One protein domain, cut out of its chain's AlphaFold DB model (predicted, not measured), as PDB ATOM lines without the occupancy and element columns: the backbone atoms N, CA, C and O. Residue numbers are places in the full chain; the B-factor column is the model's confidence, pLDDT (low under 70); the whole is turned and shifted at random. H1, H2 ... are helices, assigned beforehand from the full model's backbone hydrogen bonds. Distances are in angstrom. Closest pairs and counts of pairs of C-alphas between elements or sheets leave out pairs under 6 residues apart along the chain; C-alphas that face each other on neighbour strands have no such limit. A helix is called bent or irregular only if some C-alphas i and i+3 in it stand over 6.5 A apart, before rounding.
ATOM      1  N   ASP A  19     277.634 366.062 283.900       89.44
ATOM      2  CA  ASP A  19     278.214 366.092 285.250       89.44
ATOM      3  C   ASP A  19     278.287 367.520 285.814       89.44
ATOM      4  O   ASP A  19     277.918 367.762 286.964       89.44
ATOM      5  N   GLU A  20     278.693 368.499 284.994       91.31
ATOM      6  CA  GLU A  20     278.701 369.910 285.401       91.31
ATOM      7  C   GLU A  20     277.284 370.419 285.708       91.31
ATOM      8  O   GLU A  20     277.083 371.138 286.688       91.31
ATOM      9  N   LEU A  21     276.283 370.023 284.916       92.75
ATOM     10  CA  LEU A  21     274.888 370.385 285.170       92.75
ATOM     11  C   LEU A  21     274.362 369.769 286.479       92.75
ATOM     12  O   LEU A  21     273.687 370.453 287.252       92.75
ATOM     13  N   GLN A  22     274.684 368.503 286.753       94.25
ATOM     14  CA  GLN A  22     274.325 367.840 288.008       94.25
ATOM     15  C   GLN A  22     274.904 368.591 289.214       94.25
ATOM     16  O   GLN A  22     274.199 368.823 290.201       94.25
ATOM     17  N   GLU A  23     276.164 369.015 289.126       93.06
ATOM     18  CA  GLU A  23     276.833 369.787 290.172       93.06
ATOM     19  C   GLU A  23     276.198 371.163 290.397       93.06
ATOM     20  O   GLU A  23     275.954 371.556 291.543       93.06
ATOM     21  N   VAL A  24     275.838 371.865 289.319       94.12
ATOM     22  CA  VAL A  24     275.110 373.138 289.397       94.12
ATOM     23  C   VAL A  24     273.766 372.957 290.106       94.12
ATOM     24  O   VAL A  24     273.456 373.704 291.035       94.12
ATOM     25  N   LEU A  25     272.980 371.949 289.725       95.88
ATOM     26  CA  LEU A  25     271.672 371.685 290.334       95.88
ATOM     27  C   LEU A  25     271.800 371.296 291.811       95.88
ATOM     28  O   LEU A  25     271.052 371.800 292.653       95.88
ATOM     29  N   ARG A  26     272.800 370.481 292.160       95.19
ATOM     30  CA  ARG A  26     273.119 370.157 293.557       95.19
ATOM     31  C   ARG A  26     273.436 371.417 294.366       95.19
ATOM     32  O   ARG A  26     272.886 371.595 295.455       95.19
ATOM     33  N   GLY A  27     274.279 372.301 293.832       95.75
ATOM     34  CA  GLY A  27     274.633 373.569 294.469       95.75
ATOM     35  C   GLY A  27     273.433 374.504 294.642       95.75
ATOM     36  O   GLY A  27     273.253 375.094 295.710       95.75
ATOM     37  N   LEU A  28     272.564 374.599 293.632       96.25
ATOM     38  CA  LEU A  28     271.332 375.392 293.697       96.25
ATOM     39  C   LEU A  28     270.369 374.873 294.770       96.25
ATOM     40  O   LEU A  28     269.858 375.669 295.558       96.25
ATOM     41  N   GLY A  29     270.172 373.555 294.860       97.38
ATOM     42  CA  GLY A  29     269.359 372.943 295.912       97.38
ATOM     43  C   GLY A  29     269.898 373.246 297.313       97.38
ATOM     44  O   GLY A  29     269.159 373.709 298.181       97.38
ATOM     45  N   GLN A  30     271.211 373.103 297.524       96.56
ATOM     46  CA  GLN A  30     271.861 373.469 298.792       96.56
ATOM     47  C   GLN A  30     271.703 374.958 299.122       96.56
ATOM     48  O   GLN A  30     271.460 375.329 300.274       96.56
ATOM     49  N   ARG A  31     271.814 375.832 298.113       97.19
ATOM     50  CA  ARG A  31     271.633 377.273 298.298       97.19
ATOM     51  C   ARG A  31     270.193 377.614 298.670       97.19
ATOM     52  O   ARG A  31     269.993 378.479 299.522       97.19
ATOM     53  N   LEU A  32     269.213 376.928 298.087       97.44
ATOM     54  CA  LEU A  32     267.808 377.106 298.436       97.44
ATOM     55  C   LEU A  32     267.500 376.585 299.844       97.44
ATOM     56  O   LEU A  32     266.816 377.279 300.589       97.44
ATOM     57  N   HIS A  33     268.073 375.451 300.261       97.75
ATOM     58  CA  HIS A  33     267.996 374.984 301.654       97.75
ATOM     59  C   HIS A  33     268.539 376.015 302.640       97.75
ATOM     60  O   HIS A  33     267.909 376.319 303.654       97.75
ATOM     61  N   TYR A  34     269.692 376.606 302.320       97.38
ATOM     62  CA  TYR A  34     270.248 377.693 303.117       97.38
ATOM     63  C   TYR A  34     269.280 378.880 303.195       97.38
ATOM     64  O   TYR A  34     268.973 379.330 304.297       97.38
ATOM     65  N   LEU A  35     268.773 379.365 302.053       97.31
ATOM     66  CA  LEU A  35     267.817 380.477 302.005       97.31
ATOM     67  C   LEU A  35     266.539 380.169 302.781       97.31
ATOM     68  O   LEU A  35     266.042 381.039 303.492       97.31
ATOM     69  N   ASN A  36     266.048 378.932 302.700       97.62
ATOM     70  CA  ASN A  36     264.877 378.499 303.442       97.62
ATOM     71  C   ASN A  36     265.061 378.726 304.946       97.62
ATOM     72  O   ASN A  36     264.223 379.351 305.595       97.62
ATOM     73  N   ARG A  37     266.217 378.307 305.470       96.19
ATOM     74  CA  ARG A  37     266.564 378.448 306.884       96.19
ATOM     75  C   ARG A  37     266.810 379.894 307.311       96.19
ATOM     76  O   ARG A  37     266.428 380.268 308.411       96.19
ATOM     77  N   VAL A  38     267.470 380.706 306.482       96.81
ATOM     78  CA  VAL A  38     267.914 382.048 306.917       96.81
ATOM     79  C   VAL A  38     266.970 383.189 306.546       96.81
ATOM     80  O   VAL A  38     267.084 384.263 307.129       96.81
ATOM     81  N   ALA A  39     266.085 383.000 305.564       94.62
ATOM     82  CA  ALA A  39     265.312 384.096 304.976       94.62
ATOM     83  C   ALA A  39     263.837 383.769 304.687       94.62
ATOM     84  O   ALA A  39     263.044 384.697 304.566       94.62
ATOM     85  N   ILE A  40     263.452 382.491 304.567       93.25
ATOM     86  CA  ILE A  40     262.092 382.085 304.136       93.25
ATOM     87  C   ILE A  40     261.331 381.368 305.271       93.25
ATOM     88  O   ILE A  40     260.273 380.778 305.061       93.25
ATOM     89  N   GLY A  41     261.843 381.448 306.503       93.06
ATOM     90  CA  GLY A  41     261.141 380.976 307.699       93.06
ATOM     91  C   GLY A  41     260.942 379.461 307.755       93.06
ATOM     92  O   GLY A  41     259.920 379.017 308.266       93.06
ATOM     93  N   GLU A  42     261.883 378.684 307.210       93.88
ATOM     94  CA  GLU A  42     261.863 377.212 307.250       93.88
ATOM     95  C   GLU A  42     260.584 376.599 306.650       93.88
ATOM     96  O   GLU A  42     260.042 375.600 307.117       93.88
ATOM     97  N   SER A  43     260.094 377.197 305.565       97.12
ATOM     98  CA  SER A  43     258.927 376.718 304.835       97.12
ATOM     99  C   SER A  43     259.124 375.293 304.307       97.12
ATOM    100  O   SER A  43     260.085 374.997 303.589       97.12
ATOM    101  N   GLY A  44     258.145 374.425 304.574       97.12
ATOM    102  CA  GLY A  44     258.092 373.080 303.994       97.12
ATOM    103  C   GLY A  44     258.000 373.097 302.463       97.12
ATOM    104  O   GLY A  44     258.551 372.224 301.801       97.12
ATOM    105  N   PHE A  45     257.381 374.125 301.874       96.75
ATOM    106  CA  PHE A  45     257.360 374.281 300.418       96.75
ATOM    107  C   PHE A  45     258.766 374.526 299.861       96.75
ATOM    108  O   PHE A  45     259.182 373.854 298.922       96.75
ATOM    109  N   ALA A  46     259.517 375.457 300.456       97.00
ATOM    110  CA  ALA A  46     260.878 375.761 300.016       97.00
ATOM    111  C   ALA A  46     261.832 374.577 300.249       97.00
ATOM    112  O   ALA A  46     262.720 374.346 299.430       97.00
ATOM    113  N   TRP A  47     261.601 373.789 301.305       97.31
ATOM    114  CA  TRP A  47     262.281 372.513 301.518       97.31
ATOM    115  C   TRP A  47     262.038 371.544 300.356       97.31
ATOM    116  O   TRP A  47     262.985 371.099 299.713       97.31
ATOM    117  N   HIS A  48     260.774 371.252 300.037       97.44
ATOM    118  CA  HIS A  48     260.442 370.331 298.949       97.44
ATOM    119  C   HIS A  48     260.889 370.845 297.578       97.44
ATOM    120  O   HIS A  48     261.269 370.049 296.725       97.44
ATOM    121  N   LEU A  49     260.894 372.162 297.369       97.50
ATOM    122  CA  LEU A  49     261.421 372.759 296.148       97.50
ATOM    123  C   LEU A  49     262.937 372.541 296.021       97.50
ATOM    124  O   LEU A  49     263.410 372.198 294.940       97.50
ATOM    125  N   ALA A  50     263.697 372.694 297.109       97.62
ATOM    126  CA  ALA A  50     265.129 372.401 297.118       97.62
ATOM    127  C   ALA A  50     265.404 370.918 296.831       97.62
ATOM    128  O   ALA A  50     266.242 370.610 295.983       97.62
ATOM    129  N   GLU A  51     264.648 370.015 297.458       97.88
ATOM    130  CA  GLU A  51     264.743 368.574 297.197       97.88
ATOM    131  C   GLU A  51     264.408 368.232 295.740       97.88
ATOM    132  O   GLU A  51     265.124 367.452 295.117       97.88
ATOM    133  N   ALA A  52     263.388 368.864 295.152       97.94
ATOM    134  CA  ALA A  52     263.045 368.673 293.744       97.94
ATOM    135  C   ALA A  52     264.185 369.097 292.808       97.94
ATOM    136  O   ALA A  52     264.488 368.378 291.860       97.94
ATOM    137  N   ILE A  53     264.863 370.217 293.086       97.94
ATOM    138  CA  ILE A  53     266.026 370.662 292.300       97.94
ATOM    139  C   ILE A  53     267.165 369.633 292.383       97.94
ATOM    140  O   ILE A  53     267.749 369.272 291.360       97.94
ATOM    141  N   VAL A  54     267.461 369.123 293.583       97.06
ATOM    142  CA  VAL A  54     268.485 368.082 293.776       97.06
ATOM    143  C   VAL A  54     268.103 366.792 293.048       97.06
ATOM    144  O   VAL A  54     268.949 366.198 292.379       97.06
ATOM    145  N   ALA A  55     266.843 366.374 293.142       97.69
ATOM    146  CA  ALA A  55     266.315 365.187 292.480       97.69
ATOM    147  C   ALA A  55     266.404 365.300 290.948       97.69
ATOM    148  O   ALA A  55     266.862 364.367 290.296       97.69
ATOM    149  N   VAL A  56     266.079 366.464 290.370       97.44
ATOM    150  CA  VAL A  56     266.319 366.739 288.940       97.44
ATOM    151  C   VAL A  56     267.803 366.596 288.599       97.44
ATOM    152  O   VAL A  56     268.133 365.980 287.592       97.44
ATOM    153  N   GLY A  57     268.703 367.084 289.461       96.31
ATOM    154  CA  GLY A  57     270.147 366.883 289.309       96.31
ATOM    155  C   GLY A  57     270.548 365.408 289.205       96.31
ATOM    156  O   GLY A  57     271.389 365.062 288.382       96.31
ATOM    157  N   ARG A  58     269.911 364.516 289.974       96.31
ATOM    158  CA  ARG A  58     270.160 363.063 289.916       96.31
ATOM    159  C   ARG A  58     269.659 362.406 288.629       96.31
ATOM    160  O   ARG A  58     270.152 361.343 288.272       96.31
ATOM    161  N   LEU A  59     268.717 363.032 287.921       97.25
ATOM    162  CA  LEU A  59     268.231 362.555 286.624       97.25
ATOM    163  C   LEU A  59     269.121 362.982 285.450       97.25
ATOM    164  O   LEU A  59     268.977 362.432 284.364       97.25
ATOM    165  N   VAL A  60     270.040 363.934 285.631       96.19
ATOM    166  CA  VAL A  60     270.897 364.457 284.552       96.19
ATOM    167  C   VAL A  60     271.701 363.377 283.805       96.19
ATOM    168  O   VAL A  60     271.761 363.459 282.576       96.19
ATOM    169  N   PRO A  61     272.248 362.328 284.453       94.00
ATOM    170  CA  PRO A  61     272.893 361.227 283.734       94.00
ATOM    171  C   PRO A  61     271.983 360.524 282.713       94.00
ATOM    172  O   PRO A  61     272.476 359.944 281.749       94.00
ATOM    173  N   LEU A  62     270.656 360.605 282.873       95.12
ATOM    174  CA  LEU A  62     269.696 360.007 281.942       95.12
ATOM    175  C   LEU A  62     269.609 360.742 280.596       95.12
ATOM    176  O   LEU A  62     269.033 360.210 279.649       95.12
ATOM    177  N   LEU A  63     270.187 361.942 280.472       92.12
ATOM    178  CA  LEU A  63     270.193 362.698 279.213       92.12
ATOM    179  C   LEU A  63     270.949 361.976 278.085       92.12
ATOM    180  O   LEU A  63     270.597 362.145 276.917       92.12
ATOM    181  N   ASP A  64     271.951 361.157 278.421       90.00
ATOM    182  CA  ASP A  64     272.686 360.318 277.460       90.00
ATOM    183  C   ASP A  64     272.438 358.811 277.664       90.00
ATOM    184  O   ASP A  64     273.113 357.960 277.087       90.00
ATOM    185  N   ASP A  65     271.434 358.452 278.468       93.62
ATOM    186  CA  ASP A  65     271.103 357.056 278.732       93.62
ATOM    187  C   ASP A  65     270.321 356.424 277.566       93.62
ATOM    188  O   ASP A  65     269.321 356.950 277.064       93.62
ATOM    189  N   ALA A  66     270.765 355.240 277.142       94.75
ATOM    190  CA  ALA A  66     270.184 354.528 276.013       94.75
ATOM    191  C   ALA A  66     268.771 353.996 276.303       94.75
ATOM    192  O   ALA A  66     267.968 353.842 275.380       94.75
ATOM    193  N   GLU A  67     268.443 353.663 277.553       94.69
ATOM    194  CA  GLU A  67     267.087 353.248 277.923       94.69
ATOM    195  C   GLU A  67     266.122 354.436 277.915       94.69
ATOM    196  O   GLU A  67     265.062 354.363 277.294       94.69
ATOM    197  N   THR A  68     266.544 355.566 278.472       95.69
ATOM    198  CA  THR A  68     265.803 356.829 278.460       95.69
ATOM    199  C   THR A  68     265.560 357.308 277.029       95.69
ATOM    200  O   THR A  68     264.421 357.613 276.667       95.69
ATOM    201  N   ARG A  69     266.576 357.263 276.156       95.75
ATOM    202  CA  ARG A  69     266.410 357.566 274.724       95.75
ATOM    203  C   ARG A  69     265.417 356.624 274.042       95.75
ATOM    204  O   ARG A  69     264.604 357.075 273.243       95.75
ATOM    205  N   ARG A  70     265.421 355.327 274.370       96.44
ATOM    206  CA  ARG A  70     264.425 354.372 273.846       96.44
ATOM    207  C   ARG A  70     263.014 354.668 274.354       96.44
ATOM    208  O   ARG A  70     262.060 354.537 273.590       96.44
ATOM    209  N   ALA A  71     262.867 355.075 275.611       97.00
ATOM    210  CA  ALA A  71     261.574 355.397 276.205       97.00
ATOM    211  C   ALA A  71     260.966 356.670 275.595       97.00
ATOM    212  O   ALA A  71     259.821 356.647 275.144       97.00
ATOM    213  N   PHE A  72     261.732 357.760 275.529       97.38
ATOM    214  CA  PHE A  72     261.234 359.076 275.110       97.38
ATOM    215  C   PHE A  72     261.375 359.352 273.610       97.38
ATOM    216  O   PHE A  72     260.592 360.125 273.051       97.38
ATOM    217  N   GLY A  73     262.311 358.679 272.945       95.12
ATOM    218  CA  GLY A  73     262.695 358.974 271.572       95.12
ATOM    219  C   GLY A  73     263.587 360.207 271.475       95.12
ATOM    220  O   GLY A  73     264.128 360.700 272.464       95.12
ATOM    221  N   ASP A  74     263.718 360.707 270.255       93.00
ATOM    222  CA  ASP A  74     264.443 361.927 269.916       93.00
ATOM    223  C   ASP A  74     263.773 362.617 268.710       93.00
ATOM    224  O   ASP A  74     262.645 362.292 268.335       93.00
ATOM    225  N   GLY A  75     264.440 363.606 268.108       91.38
ATOM    226  CA  GLY A  75     263.913 364.334 266.946       91.38
ATOM    227  C   GLY A  75     263.735 363.487 265.677       91.38
ATOM    228  O   GLY A  75     263.086 363.943 264.737       91.38
ATOM    229  N   TRP A  76     264.288 362.275 265.639       91.25
ATOM    230  CA  TRP A  76     264.319 361.388 264.475       91.25
ATOM    231  C   TRP A  76     263.591 360.064 264.729       91.25
ATOM    232  O   TRP A  76     263.007 359.489 263.810       91.25
ATOM    233  N   THR A  77     263.603 359.591 265.973       92.31
ATOM    234  CA  THR A  77     263.095 358.279 266.373       92.31
ATOM    235  C   THR A  77     261.973 358.437 267.385       92.31
ATOM    236  O   THR A  77     262.131 359.075 268.424       92.31
ATOM    237  N   LYS A  78     260.827 357.805 267.118       94.44
ATOM    238  CA  LYS A  78     259.720 357.769 268.079       94.44
ATOM    239  C   LYS A  78     260.106 356.917 269.298       94.44
ATOM    240  O   LYS A  78     260.591 355.801 269.137       94.44
ATOM    241  N   GLY A  79     259.835 357.432 270.496       96.31
ATOM    242  CA  GLY A  79     260.000 356.692 271.747       96.31
ATOM    243  C   GLY A  79     258.976 355.573 271.930       96.31
ATOM    244  O   GLY A  79     257.888 355.599 271.348       96.31
ATOM    245  N   ALA A  80     259.317 354.596 272.768       97.44
ATOM    246  CA  ALA A  80     258.418 353.514 273.159       97.44
ATOM    247  C   ALA A  80     257.229 354.011 274.000       97.44
ATOM    248  O   ALA A  80     256.139 353.444 273.921       97.44
ATOM    249  N   VAL A  81     257.420 355.079 274.781       96.81
ATOM    250  CA  VAL A  81     256.359 355.711 275.569       96.81
ATOM    251  C   VAL A  81     255.564 356.670 274.671       96.81
ATOM    252  O   VAL A  81     256.164 357.565 274.061       96.81
ATOM    253  N   PRO A  82     254.223 356.528 274.589       95.69
ATOM    254  CA  PRO A  82     253.366 357.472 273.874       95.69
ATOM    255  C   PRO A  82     253.567 358.906 274.367       95.69
ATOM    256  O   PRO A  82     253.764 359.131 275.560       95.69
ATOM    257  N   ARG A  83     253.515 359.887 273.458       92.88
ATOM    258  CA  ARG A  83     253.870 361.290 273.744       92.88
ATOM    259  C   ARG A  83     253.069 361.865 274.915       92.88
ATOM    260  O   ARG A  83     253.624 362.575 275.746       92.88
ATOM    261  N   GLU A  84     251.792 361.527 274.985       95.19
ATOM    262  CA  GLU A  84     250.845 361.893 276.034       95.19
ATOM    263  C   GLU A  84     251.218 361.348 277.423       95.19
ATOM    264  O   GLU A  84     250.901 361.984 278.421       95.19
ATOM    265  N   ALA A  85     251.941 360.227 277.493       96.69
ATOM    266  CA  ALA A  85     252.365 359.580 278.737       96.69
ATOM    267  C   ALA A  85     253.812 359.925 279.139       96.69
ATOM    268  O   ALA A  85     254.273 359.532 280.211       96.69
ATOM    269  N   GLN A  86     254.557 360.653 278.299       95.94
ATOM    270  CA  GLN A  86     255.962 360.982 278.568       95.94
ATOM    271  C   GLN A  86     256.127 361.867 279.808       95.94
ATOM    272  O   GLN A  86     257.079 361.683 280.564       95.94
ATOM    273  N   VAL A  87     255.200 362.800 280.049       96.75
ATOM    274  CA  VAL A  87     255.243 363.659 281.245       96.75
ATOM    275  C   VAL A  87     255.058 362.827 282.510       96.75
ATOM    276  O   VAL A  87     255.854 362.956 283.434       96.75
ATOM    277  N   ASP A  88     254.081 361.921 282.532       97.75
ATOM    278  CA  ASP A  88     253.861 361.033 283.679       97.75
ATOM    279  C   ASP A  88     255.063 360.117 283.923       97.75
ATOM    280  O   ASP A  88     255.454 359.889 285.069       97.75
ATOM    281  N   HIS A  89     255.707 359.645 282.852       97.00
ATOM    282  CA  HIS A  89     256.931 358.859 282.953       97.00
ATOM    283  C   HIS A  89     258.094 359.672 283.554       97.00
ATOM    284  O   HIS A  89     258.777 359.190 284.456       97.00
ATOM    285  N   LEU A  90     258.285 360.926 283.127       97.38
ATOM    286  CA  LEU A  90     259.268 361.840 283.724       97.38
ATOM    287  C   LEU A  90     258.967 362.112 285.206       97.38
ATOM    288  O   LEU A  90     259.872 362.082 286.038       97.38
ATOM    289  N   LEU A  91     257.701 362.350 285.554       96.81
ATOM    290  CA  LEU A  91     257.288 362.579 286.938       96.81
ATOM    291  C   LEU A  91     257.498 361.337 287.813       96.81
ATOM    292  O   LEU A  91     257.862 361.477 288.978       96.81
ATOM    293  N   ALA A  92     257.320 360.131 287.271       96.88
ATOM    294  CA  ALA A  92     257.626 358.890 287.977       96.88
ATOM    295  C   ALA A  92     259.130 358.759 288.277       96.88
ATOM    296  O   ALA A  92     259.494 358.395 289.398       96.88
ATOM    297  N   LEU A  93     259.996 359.112 287.318       96.81
ATOM    298  CA  LEU A  93     261.446 359.174 287.533       96.81
ATOM    299  C   LEU A  93     261.796 360.193 288.621       96.81
ATOM    300  O   LEU A  93     262.511 359.864 289.561       96.81
ATOM    301  N   LEU A  94     261.233 361.401 288.552       97.00
ATOM    302  CA  LEU A  94     261.467 362.436 289.558       97.00
ATOM    303  C   LEU A  94     260.993 362.006 290.950       97.00
ATOM    304  O   LEU A  94     261.695 362.210 291.937       97.00
ATOM    305  N   ARG A  95     259.819 361.376 291.035       96.50
ATOM    306  CA  ARG A  95     259.277 360.859 292.292       96.50
ATOM    307  C   ARG A  95     260.201 359.822 292.928       96.50
ATOM    308  O   ARG A  95     260.329 359.836 294.144       96.50
ATOM    309  N   ARG A  96     260.834 358.956 292.129       96.44
ATOM    310  CA  ARG A  96     261.813 357.969 292.613       96.44
ATOM    311  C   ARG A  96     263.035 358.635 293.247       96.44
ATOM    312  O   ARG A  96     263.553 358.128 294.229       96.44
ATOM    313  N   GLU A  97     263.486 359.758 292.701       96.56
ATOM    314  CA  GLU A  97     264.646 360.484 293.237       96.56
ATOM    315  C   GLU A  97     264.310 361.346 294.471       96.56
ATOM    316  O   GLU A  97     265.219 361.757 295.194       96.56
ATOM    317  N   LEU A  98     263.019 361.619 294.700       92.75
ATOM    318  CA  LEU A  98     262.481 362.359 295.850       92.75
ATOM    319  C   LEU A  98     262.162 361.481 297.074       92.75
ATOM    320  O   LEU A  98     261.971 362.025 298.163       92.75
ATOM    321  N   SER A  99     262.022 360.166 296.887       72.12
ATOM    322  CA  SER A  99     261.739 359.173 297.939       72.12
ATOM    323  C   SER A  99     263.000 358.654 298.611       72.12
ATOM    324  O   SER A  99     262.946 358.460 299.844       72.12
TER     325      SER A  99
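This is residues 19 to 99 of the 99 residues of an uncharacterized protein of Wenxinia marina DSM 24838 (UniProt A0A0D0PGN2). Picture a long helical hairpin, H1 and H2 side by side, with the chain folding back beyond the far end of H2 through the short helix H3 and a loop. H4 then returns and packs its last turns, residues 93 to 98, on the middle of H2, on the side away from H1; H2, the H3 end and H4 make a rough triangle. The 81 printed residues include four named helices, in the order H1, H2, H3, H4, and no named strand; the class is all helix. The whole is loose, with a radius of gyration of the C-alphas of 15.2 A, and elongated, spanning 47 by 26 by 20 A.

Start with the two longest helices, 21 residues each. Find C-alpha 19 at (278.214, 366.092, 285.250); from there H1, residues 19 to 39, runs 29.7 A. Next go to C-alpha 44 at (258.092, 373.080, 303.994), where H2, residues 44 to 64, begins its 32.9 A. H2 has a kink of 29 degrees near residue 58 and is irregular, with C-alphas 58 and 61 at 7.0 A. H3, residues 66 to 72, measures 10.1 A. H4, residues 83 to 98, runs 23.7 A to C-alpha 98 at (262.481, 362.359, 295.850); it too is irregular, with C-alphas 84 and 87 at 7.0 A.

Look first at the helical hairpin of H1 and H2: they touch, closest at the C-alphas of Gly 29 and Ala 50, 4.4 A apart, and run opposite ways at a shallow tilt of 2 degrees. From H2 move to H4: residues 51 to 59 of H2 touch residues 93 to 98 of H4, with the C-alphas of Ala 55 and Glu 97 closest at 5.0 A. These two helices run opposite ways at a steep tilt of 65 degrees. H3 is close to H2 but not clearly touching it, the closest C-alphas being those of Leu 62 and Thr 68 at 6.1 A. It is also close to H4 but not clearly touching, with the C-alphas of Phe 72 and Gln 86 closest at 6.6 A. H1 is apart from H3 and H4. In the backbones of H1 and H3 every O i to N i+4 pair is within hydrogen-bond range; in H2 13 of 17 are, and in H4 10 of 12.

The two C-alphas farthest apart are those of Gly 41 and Trp 76, at 47.6 A. The printed part runs without a cut from residue 19 to residue 99, the chain's last. The links H1 to H2 and H2 to H3 are tight, the 10-residue link H3 to H4 is short, and no link is long. The mean pLDDT of the printed part is 95.4, and no printed residue is under 70.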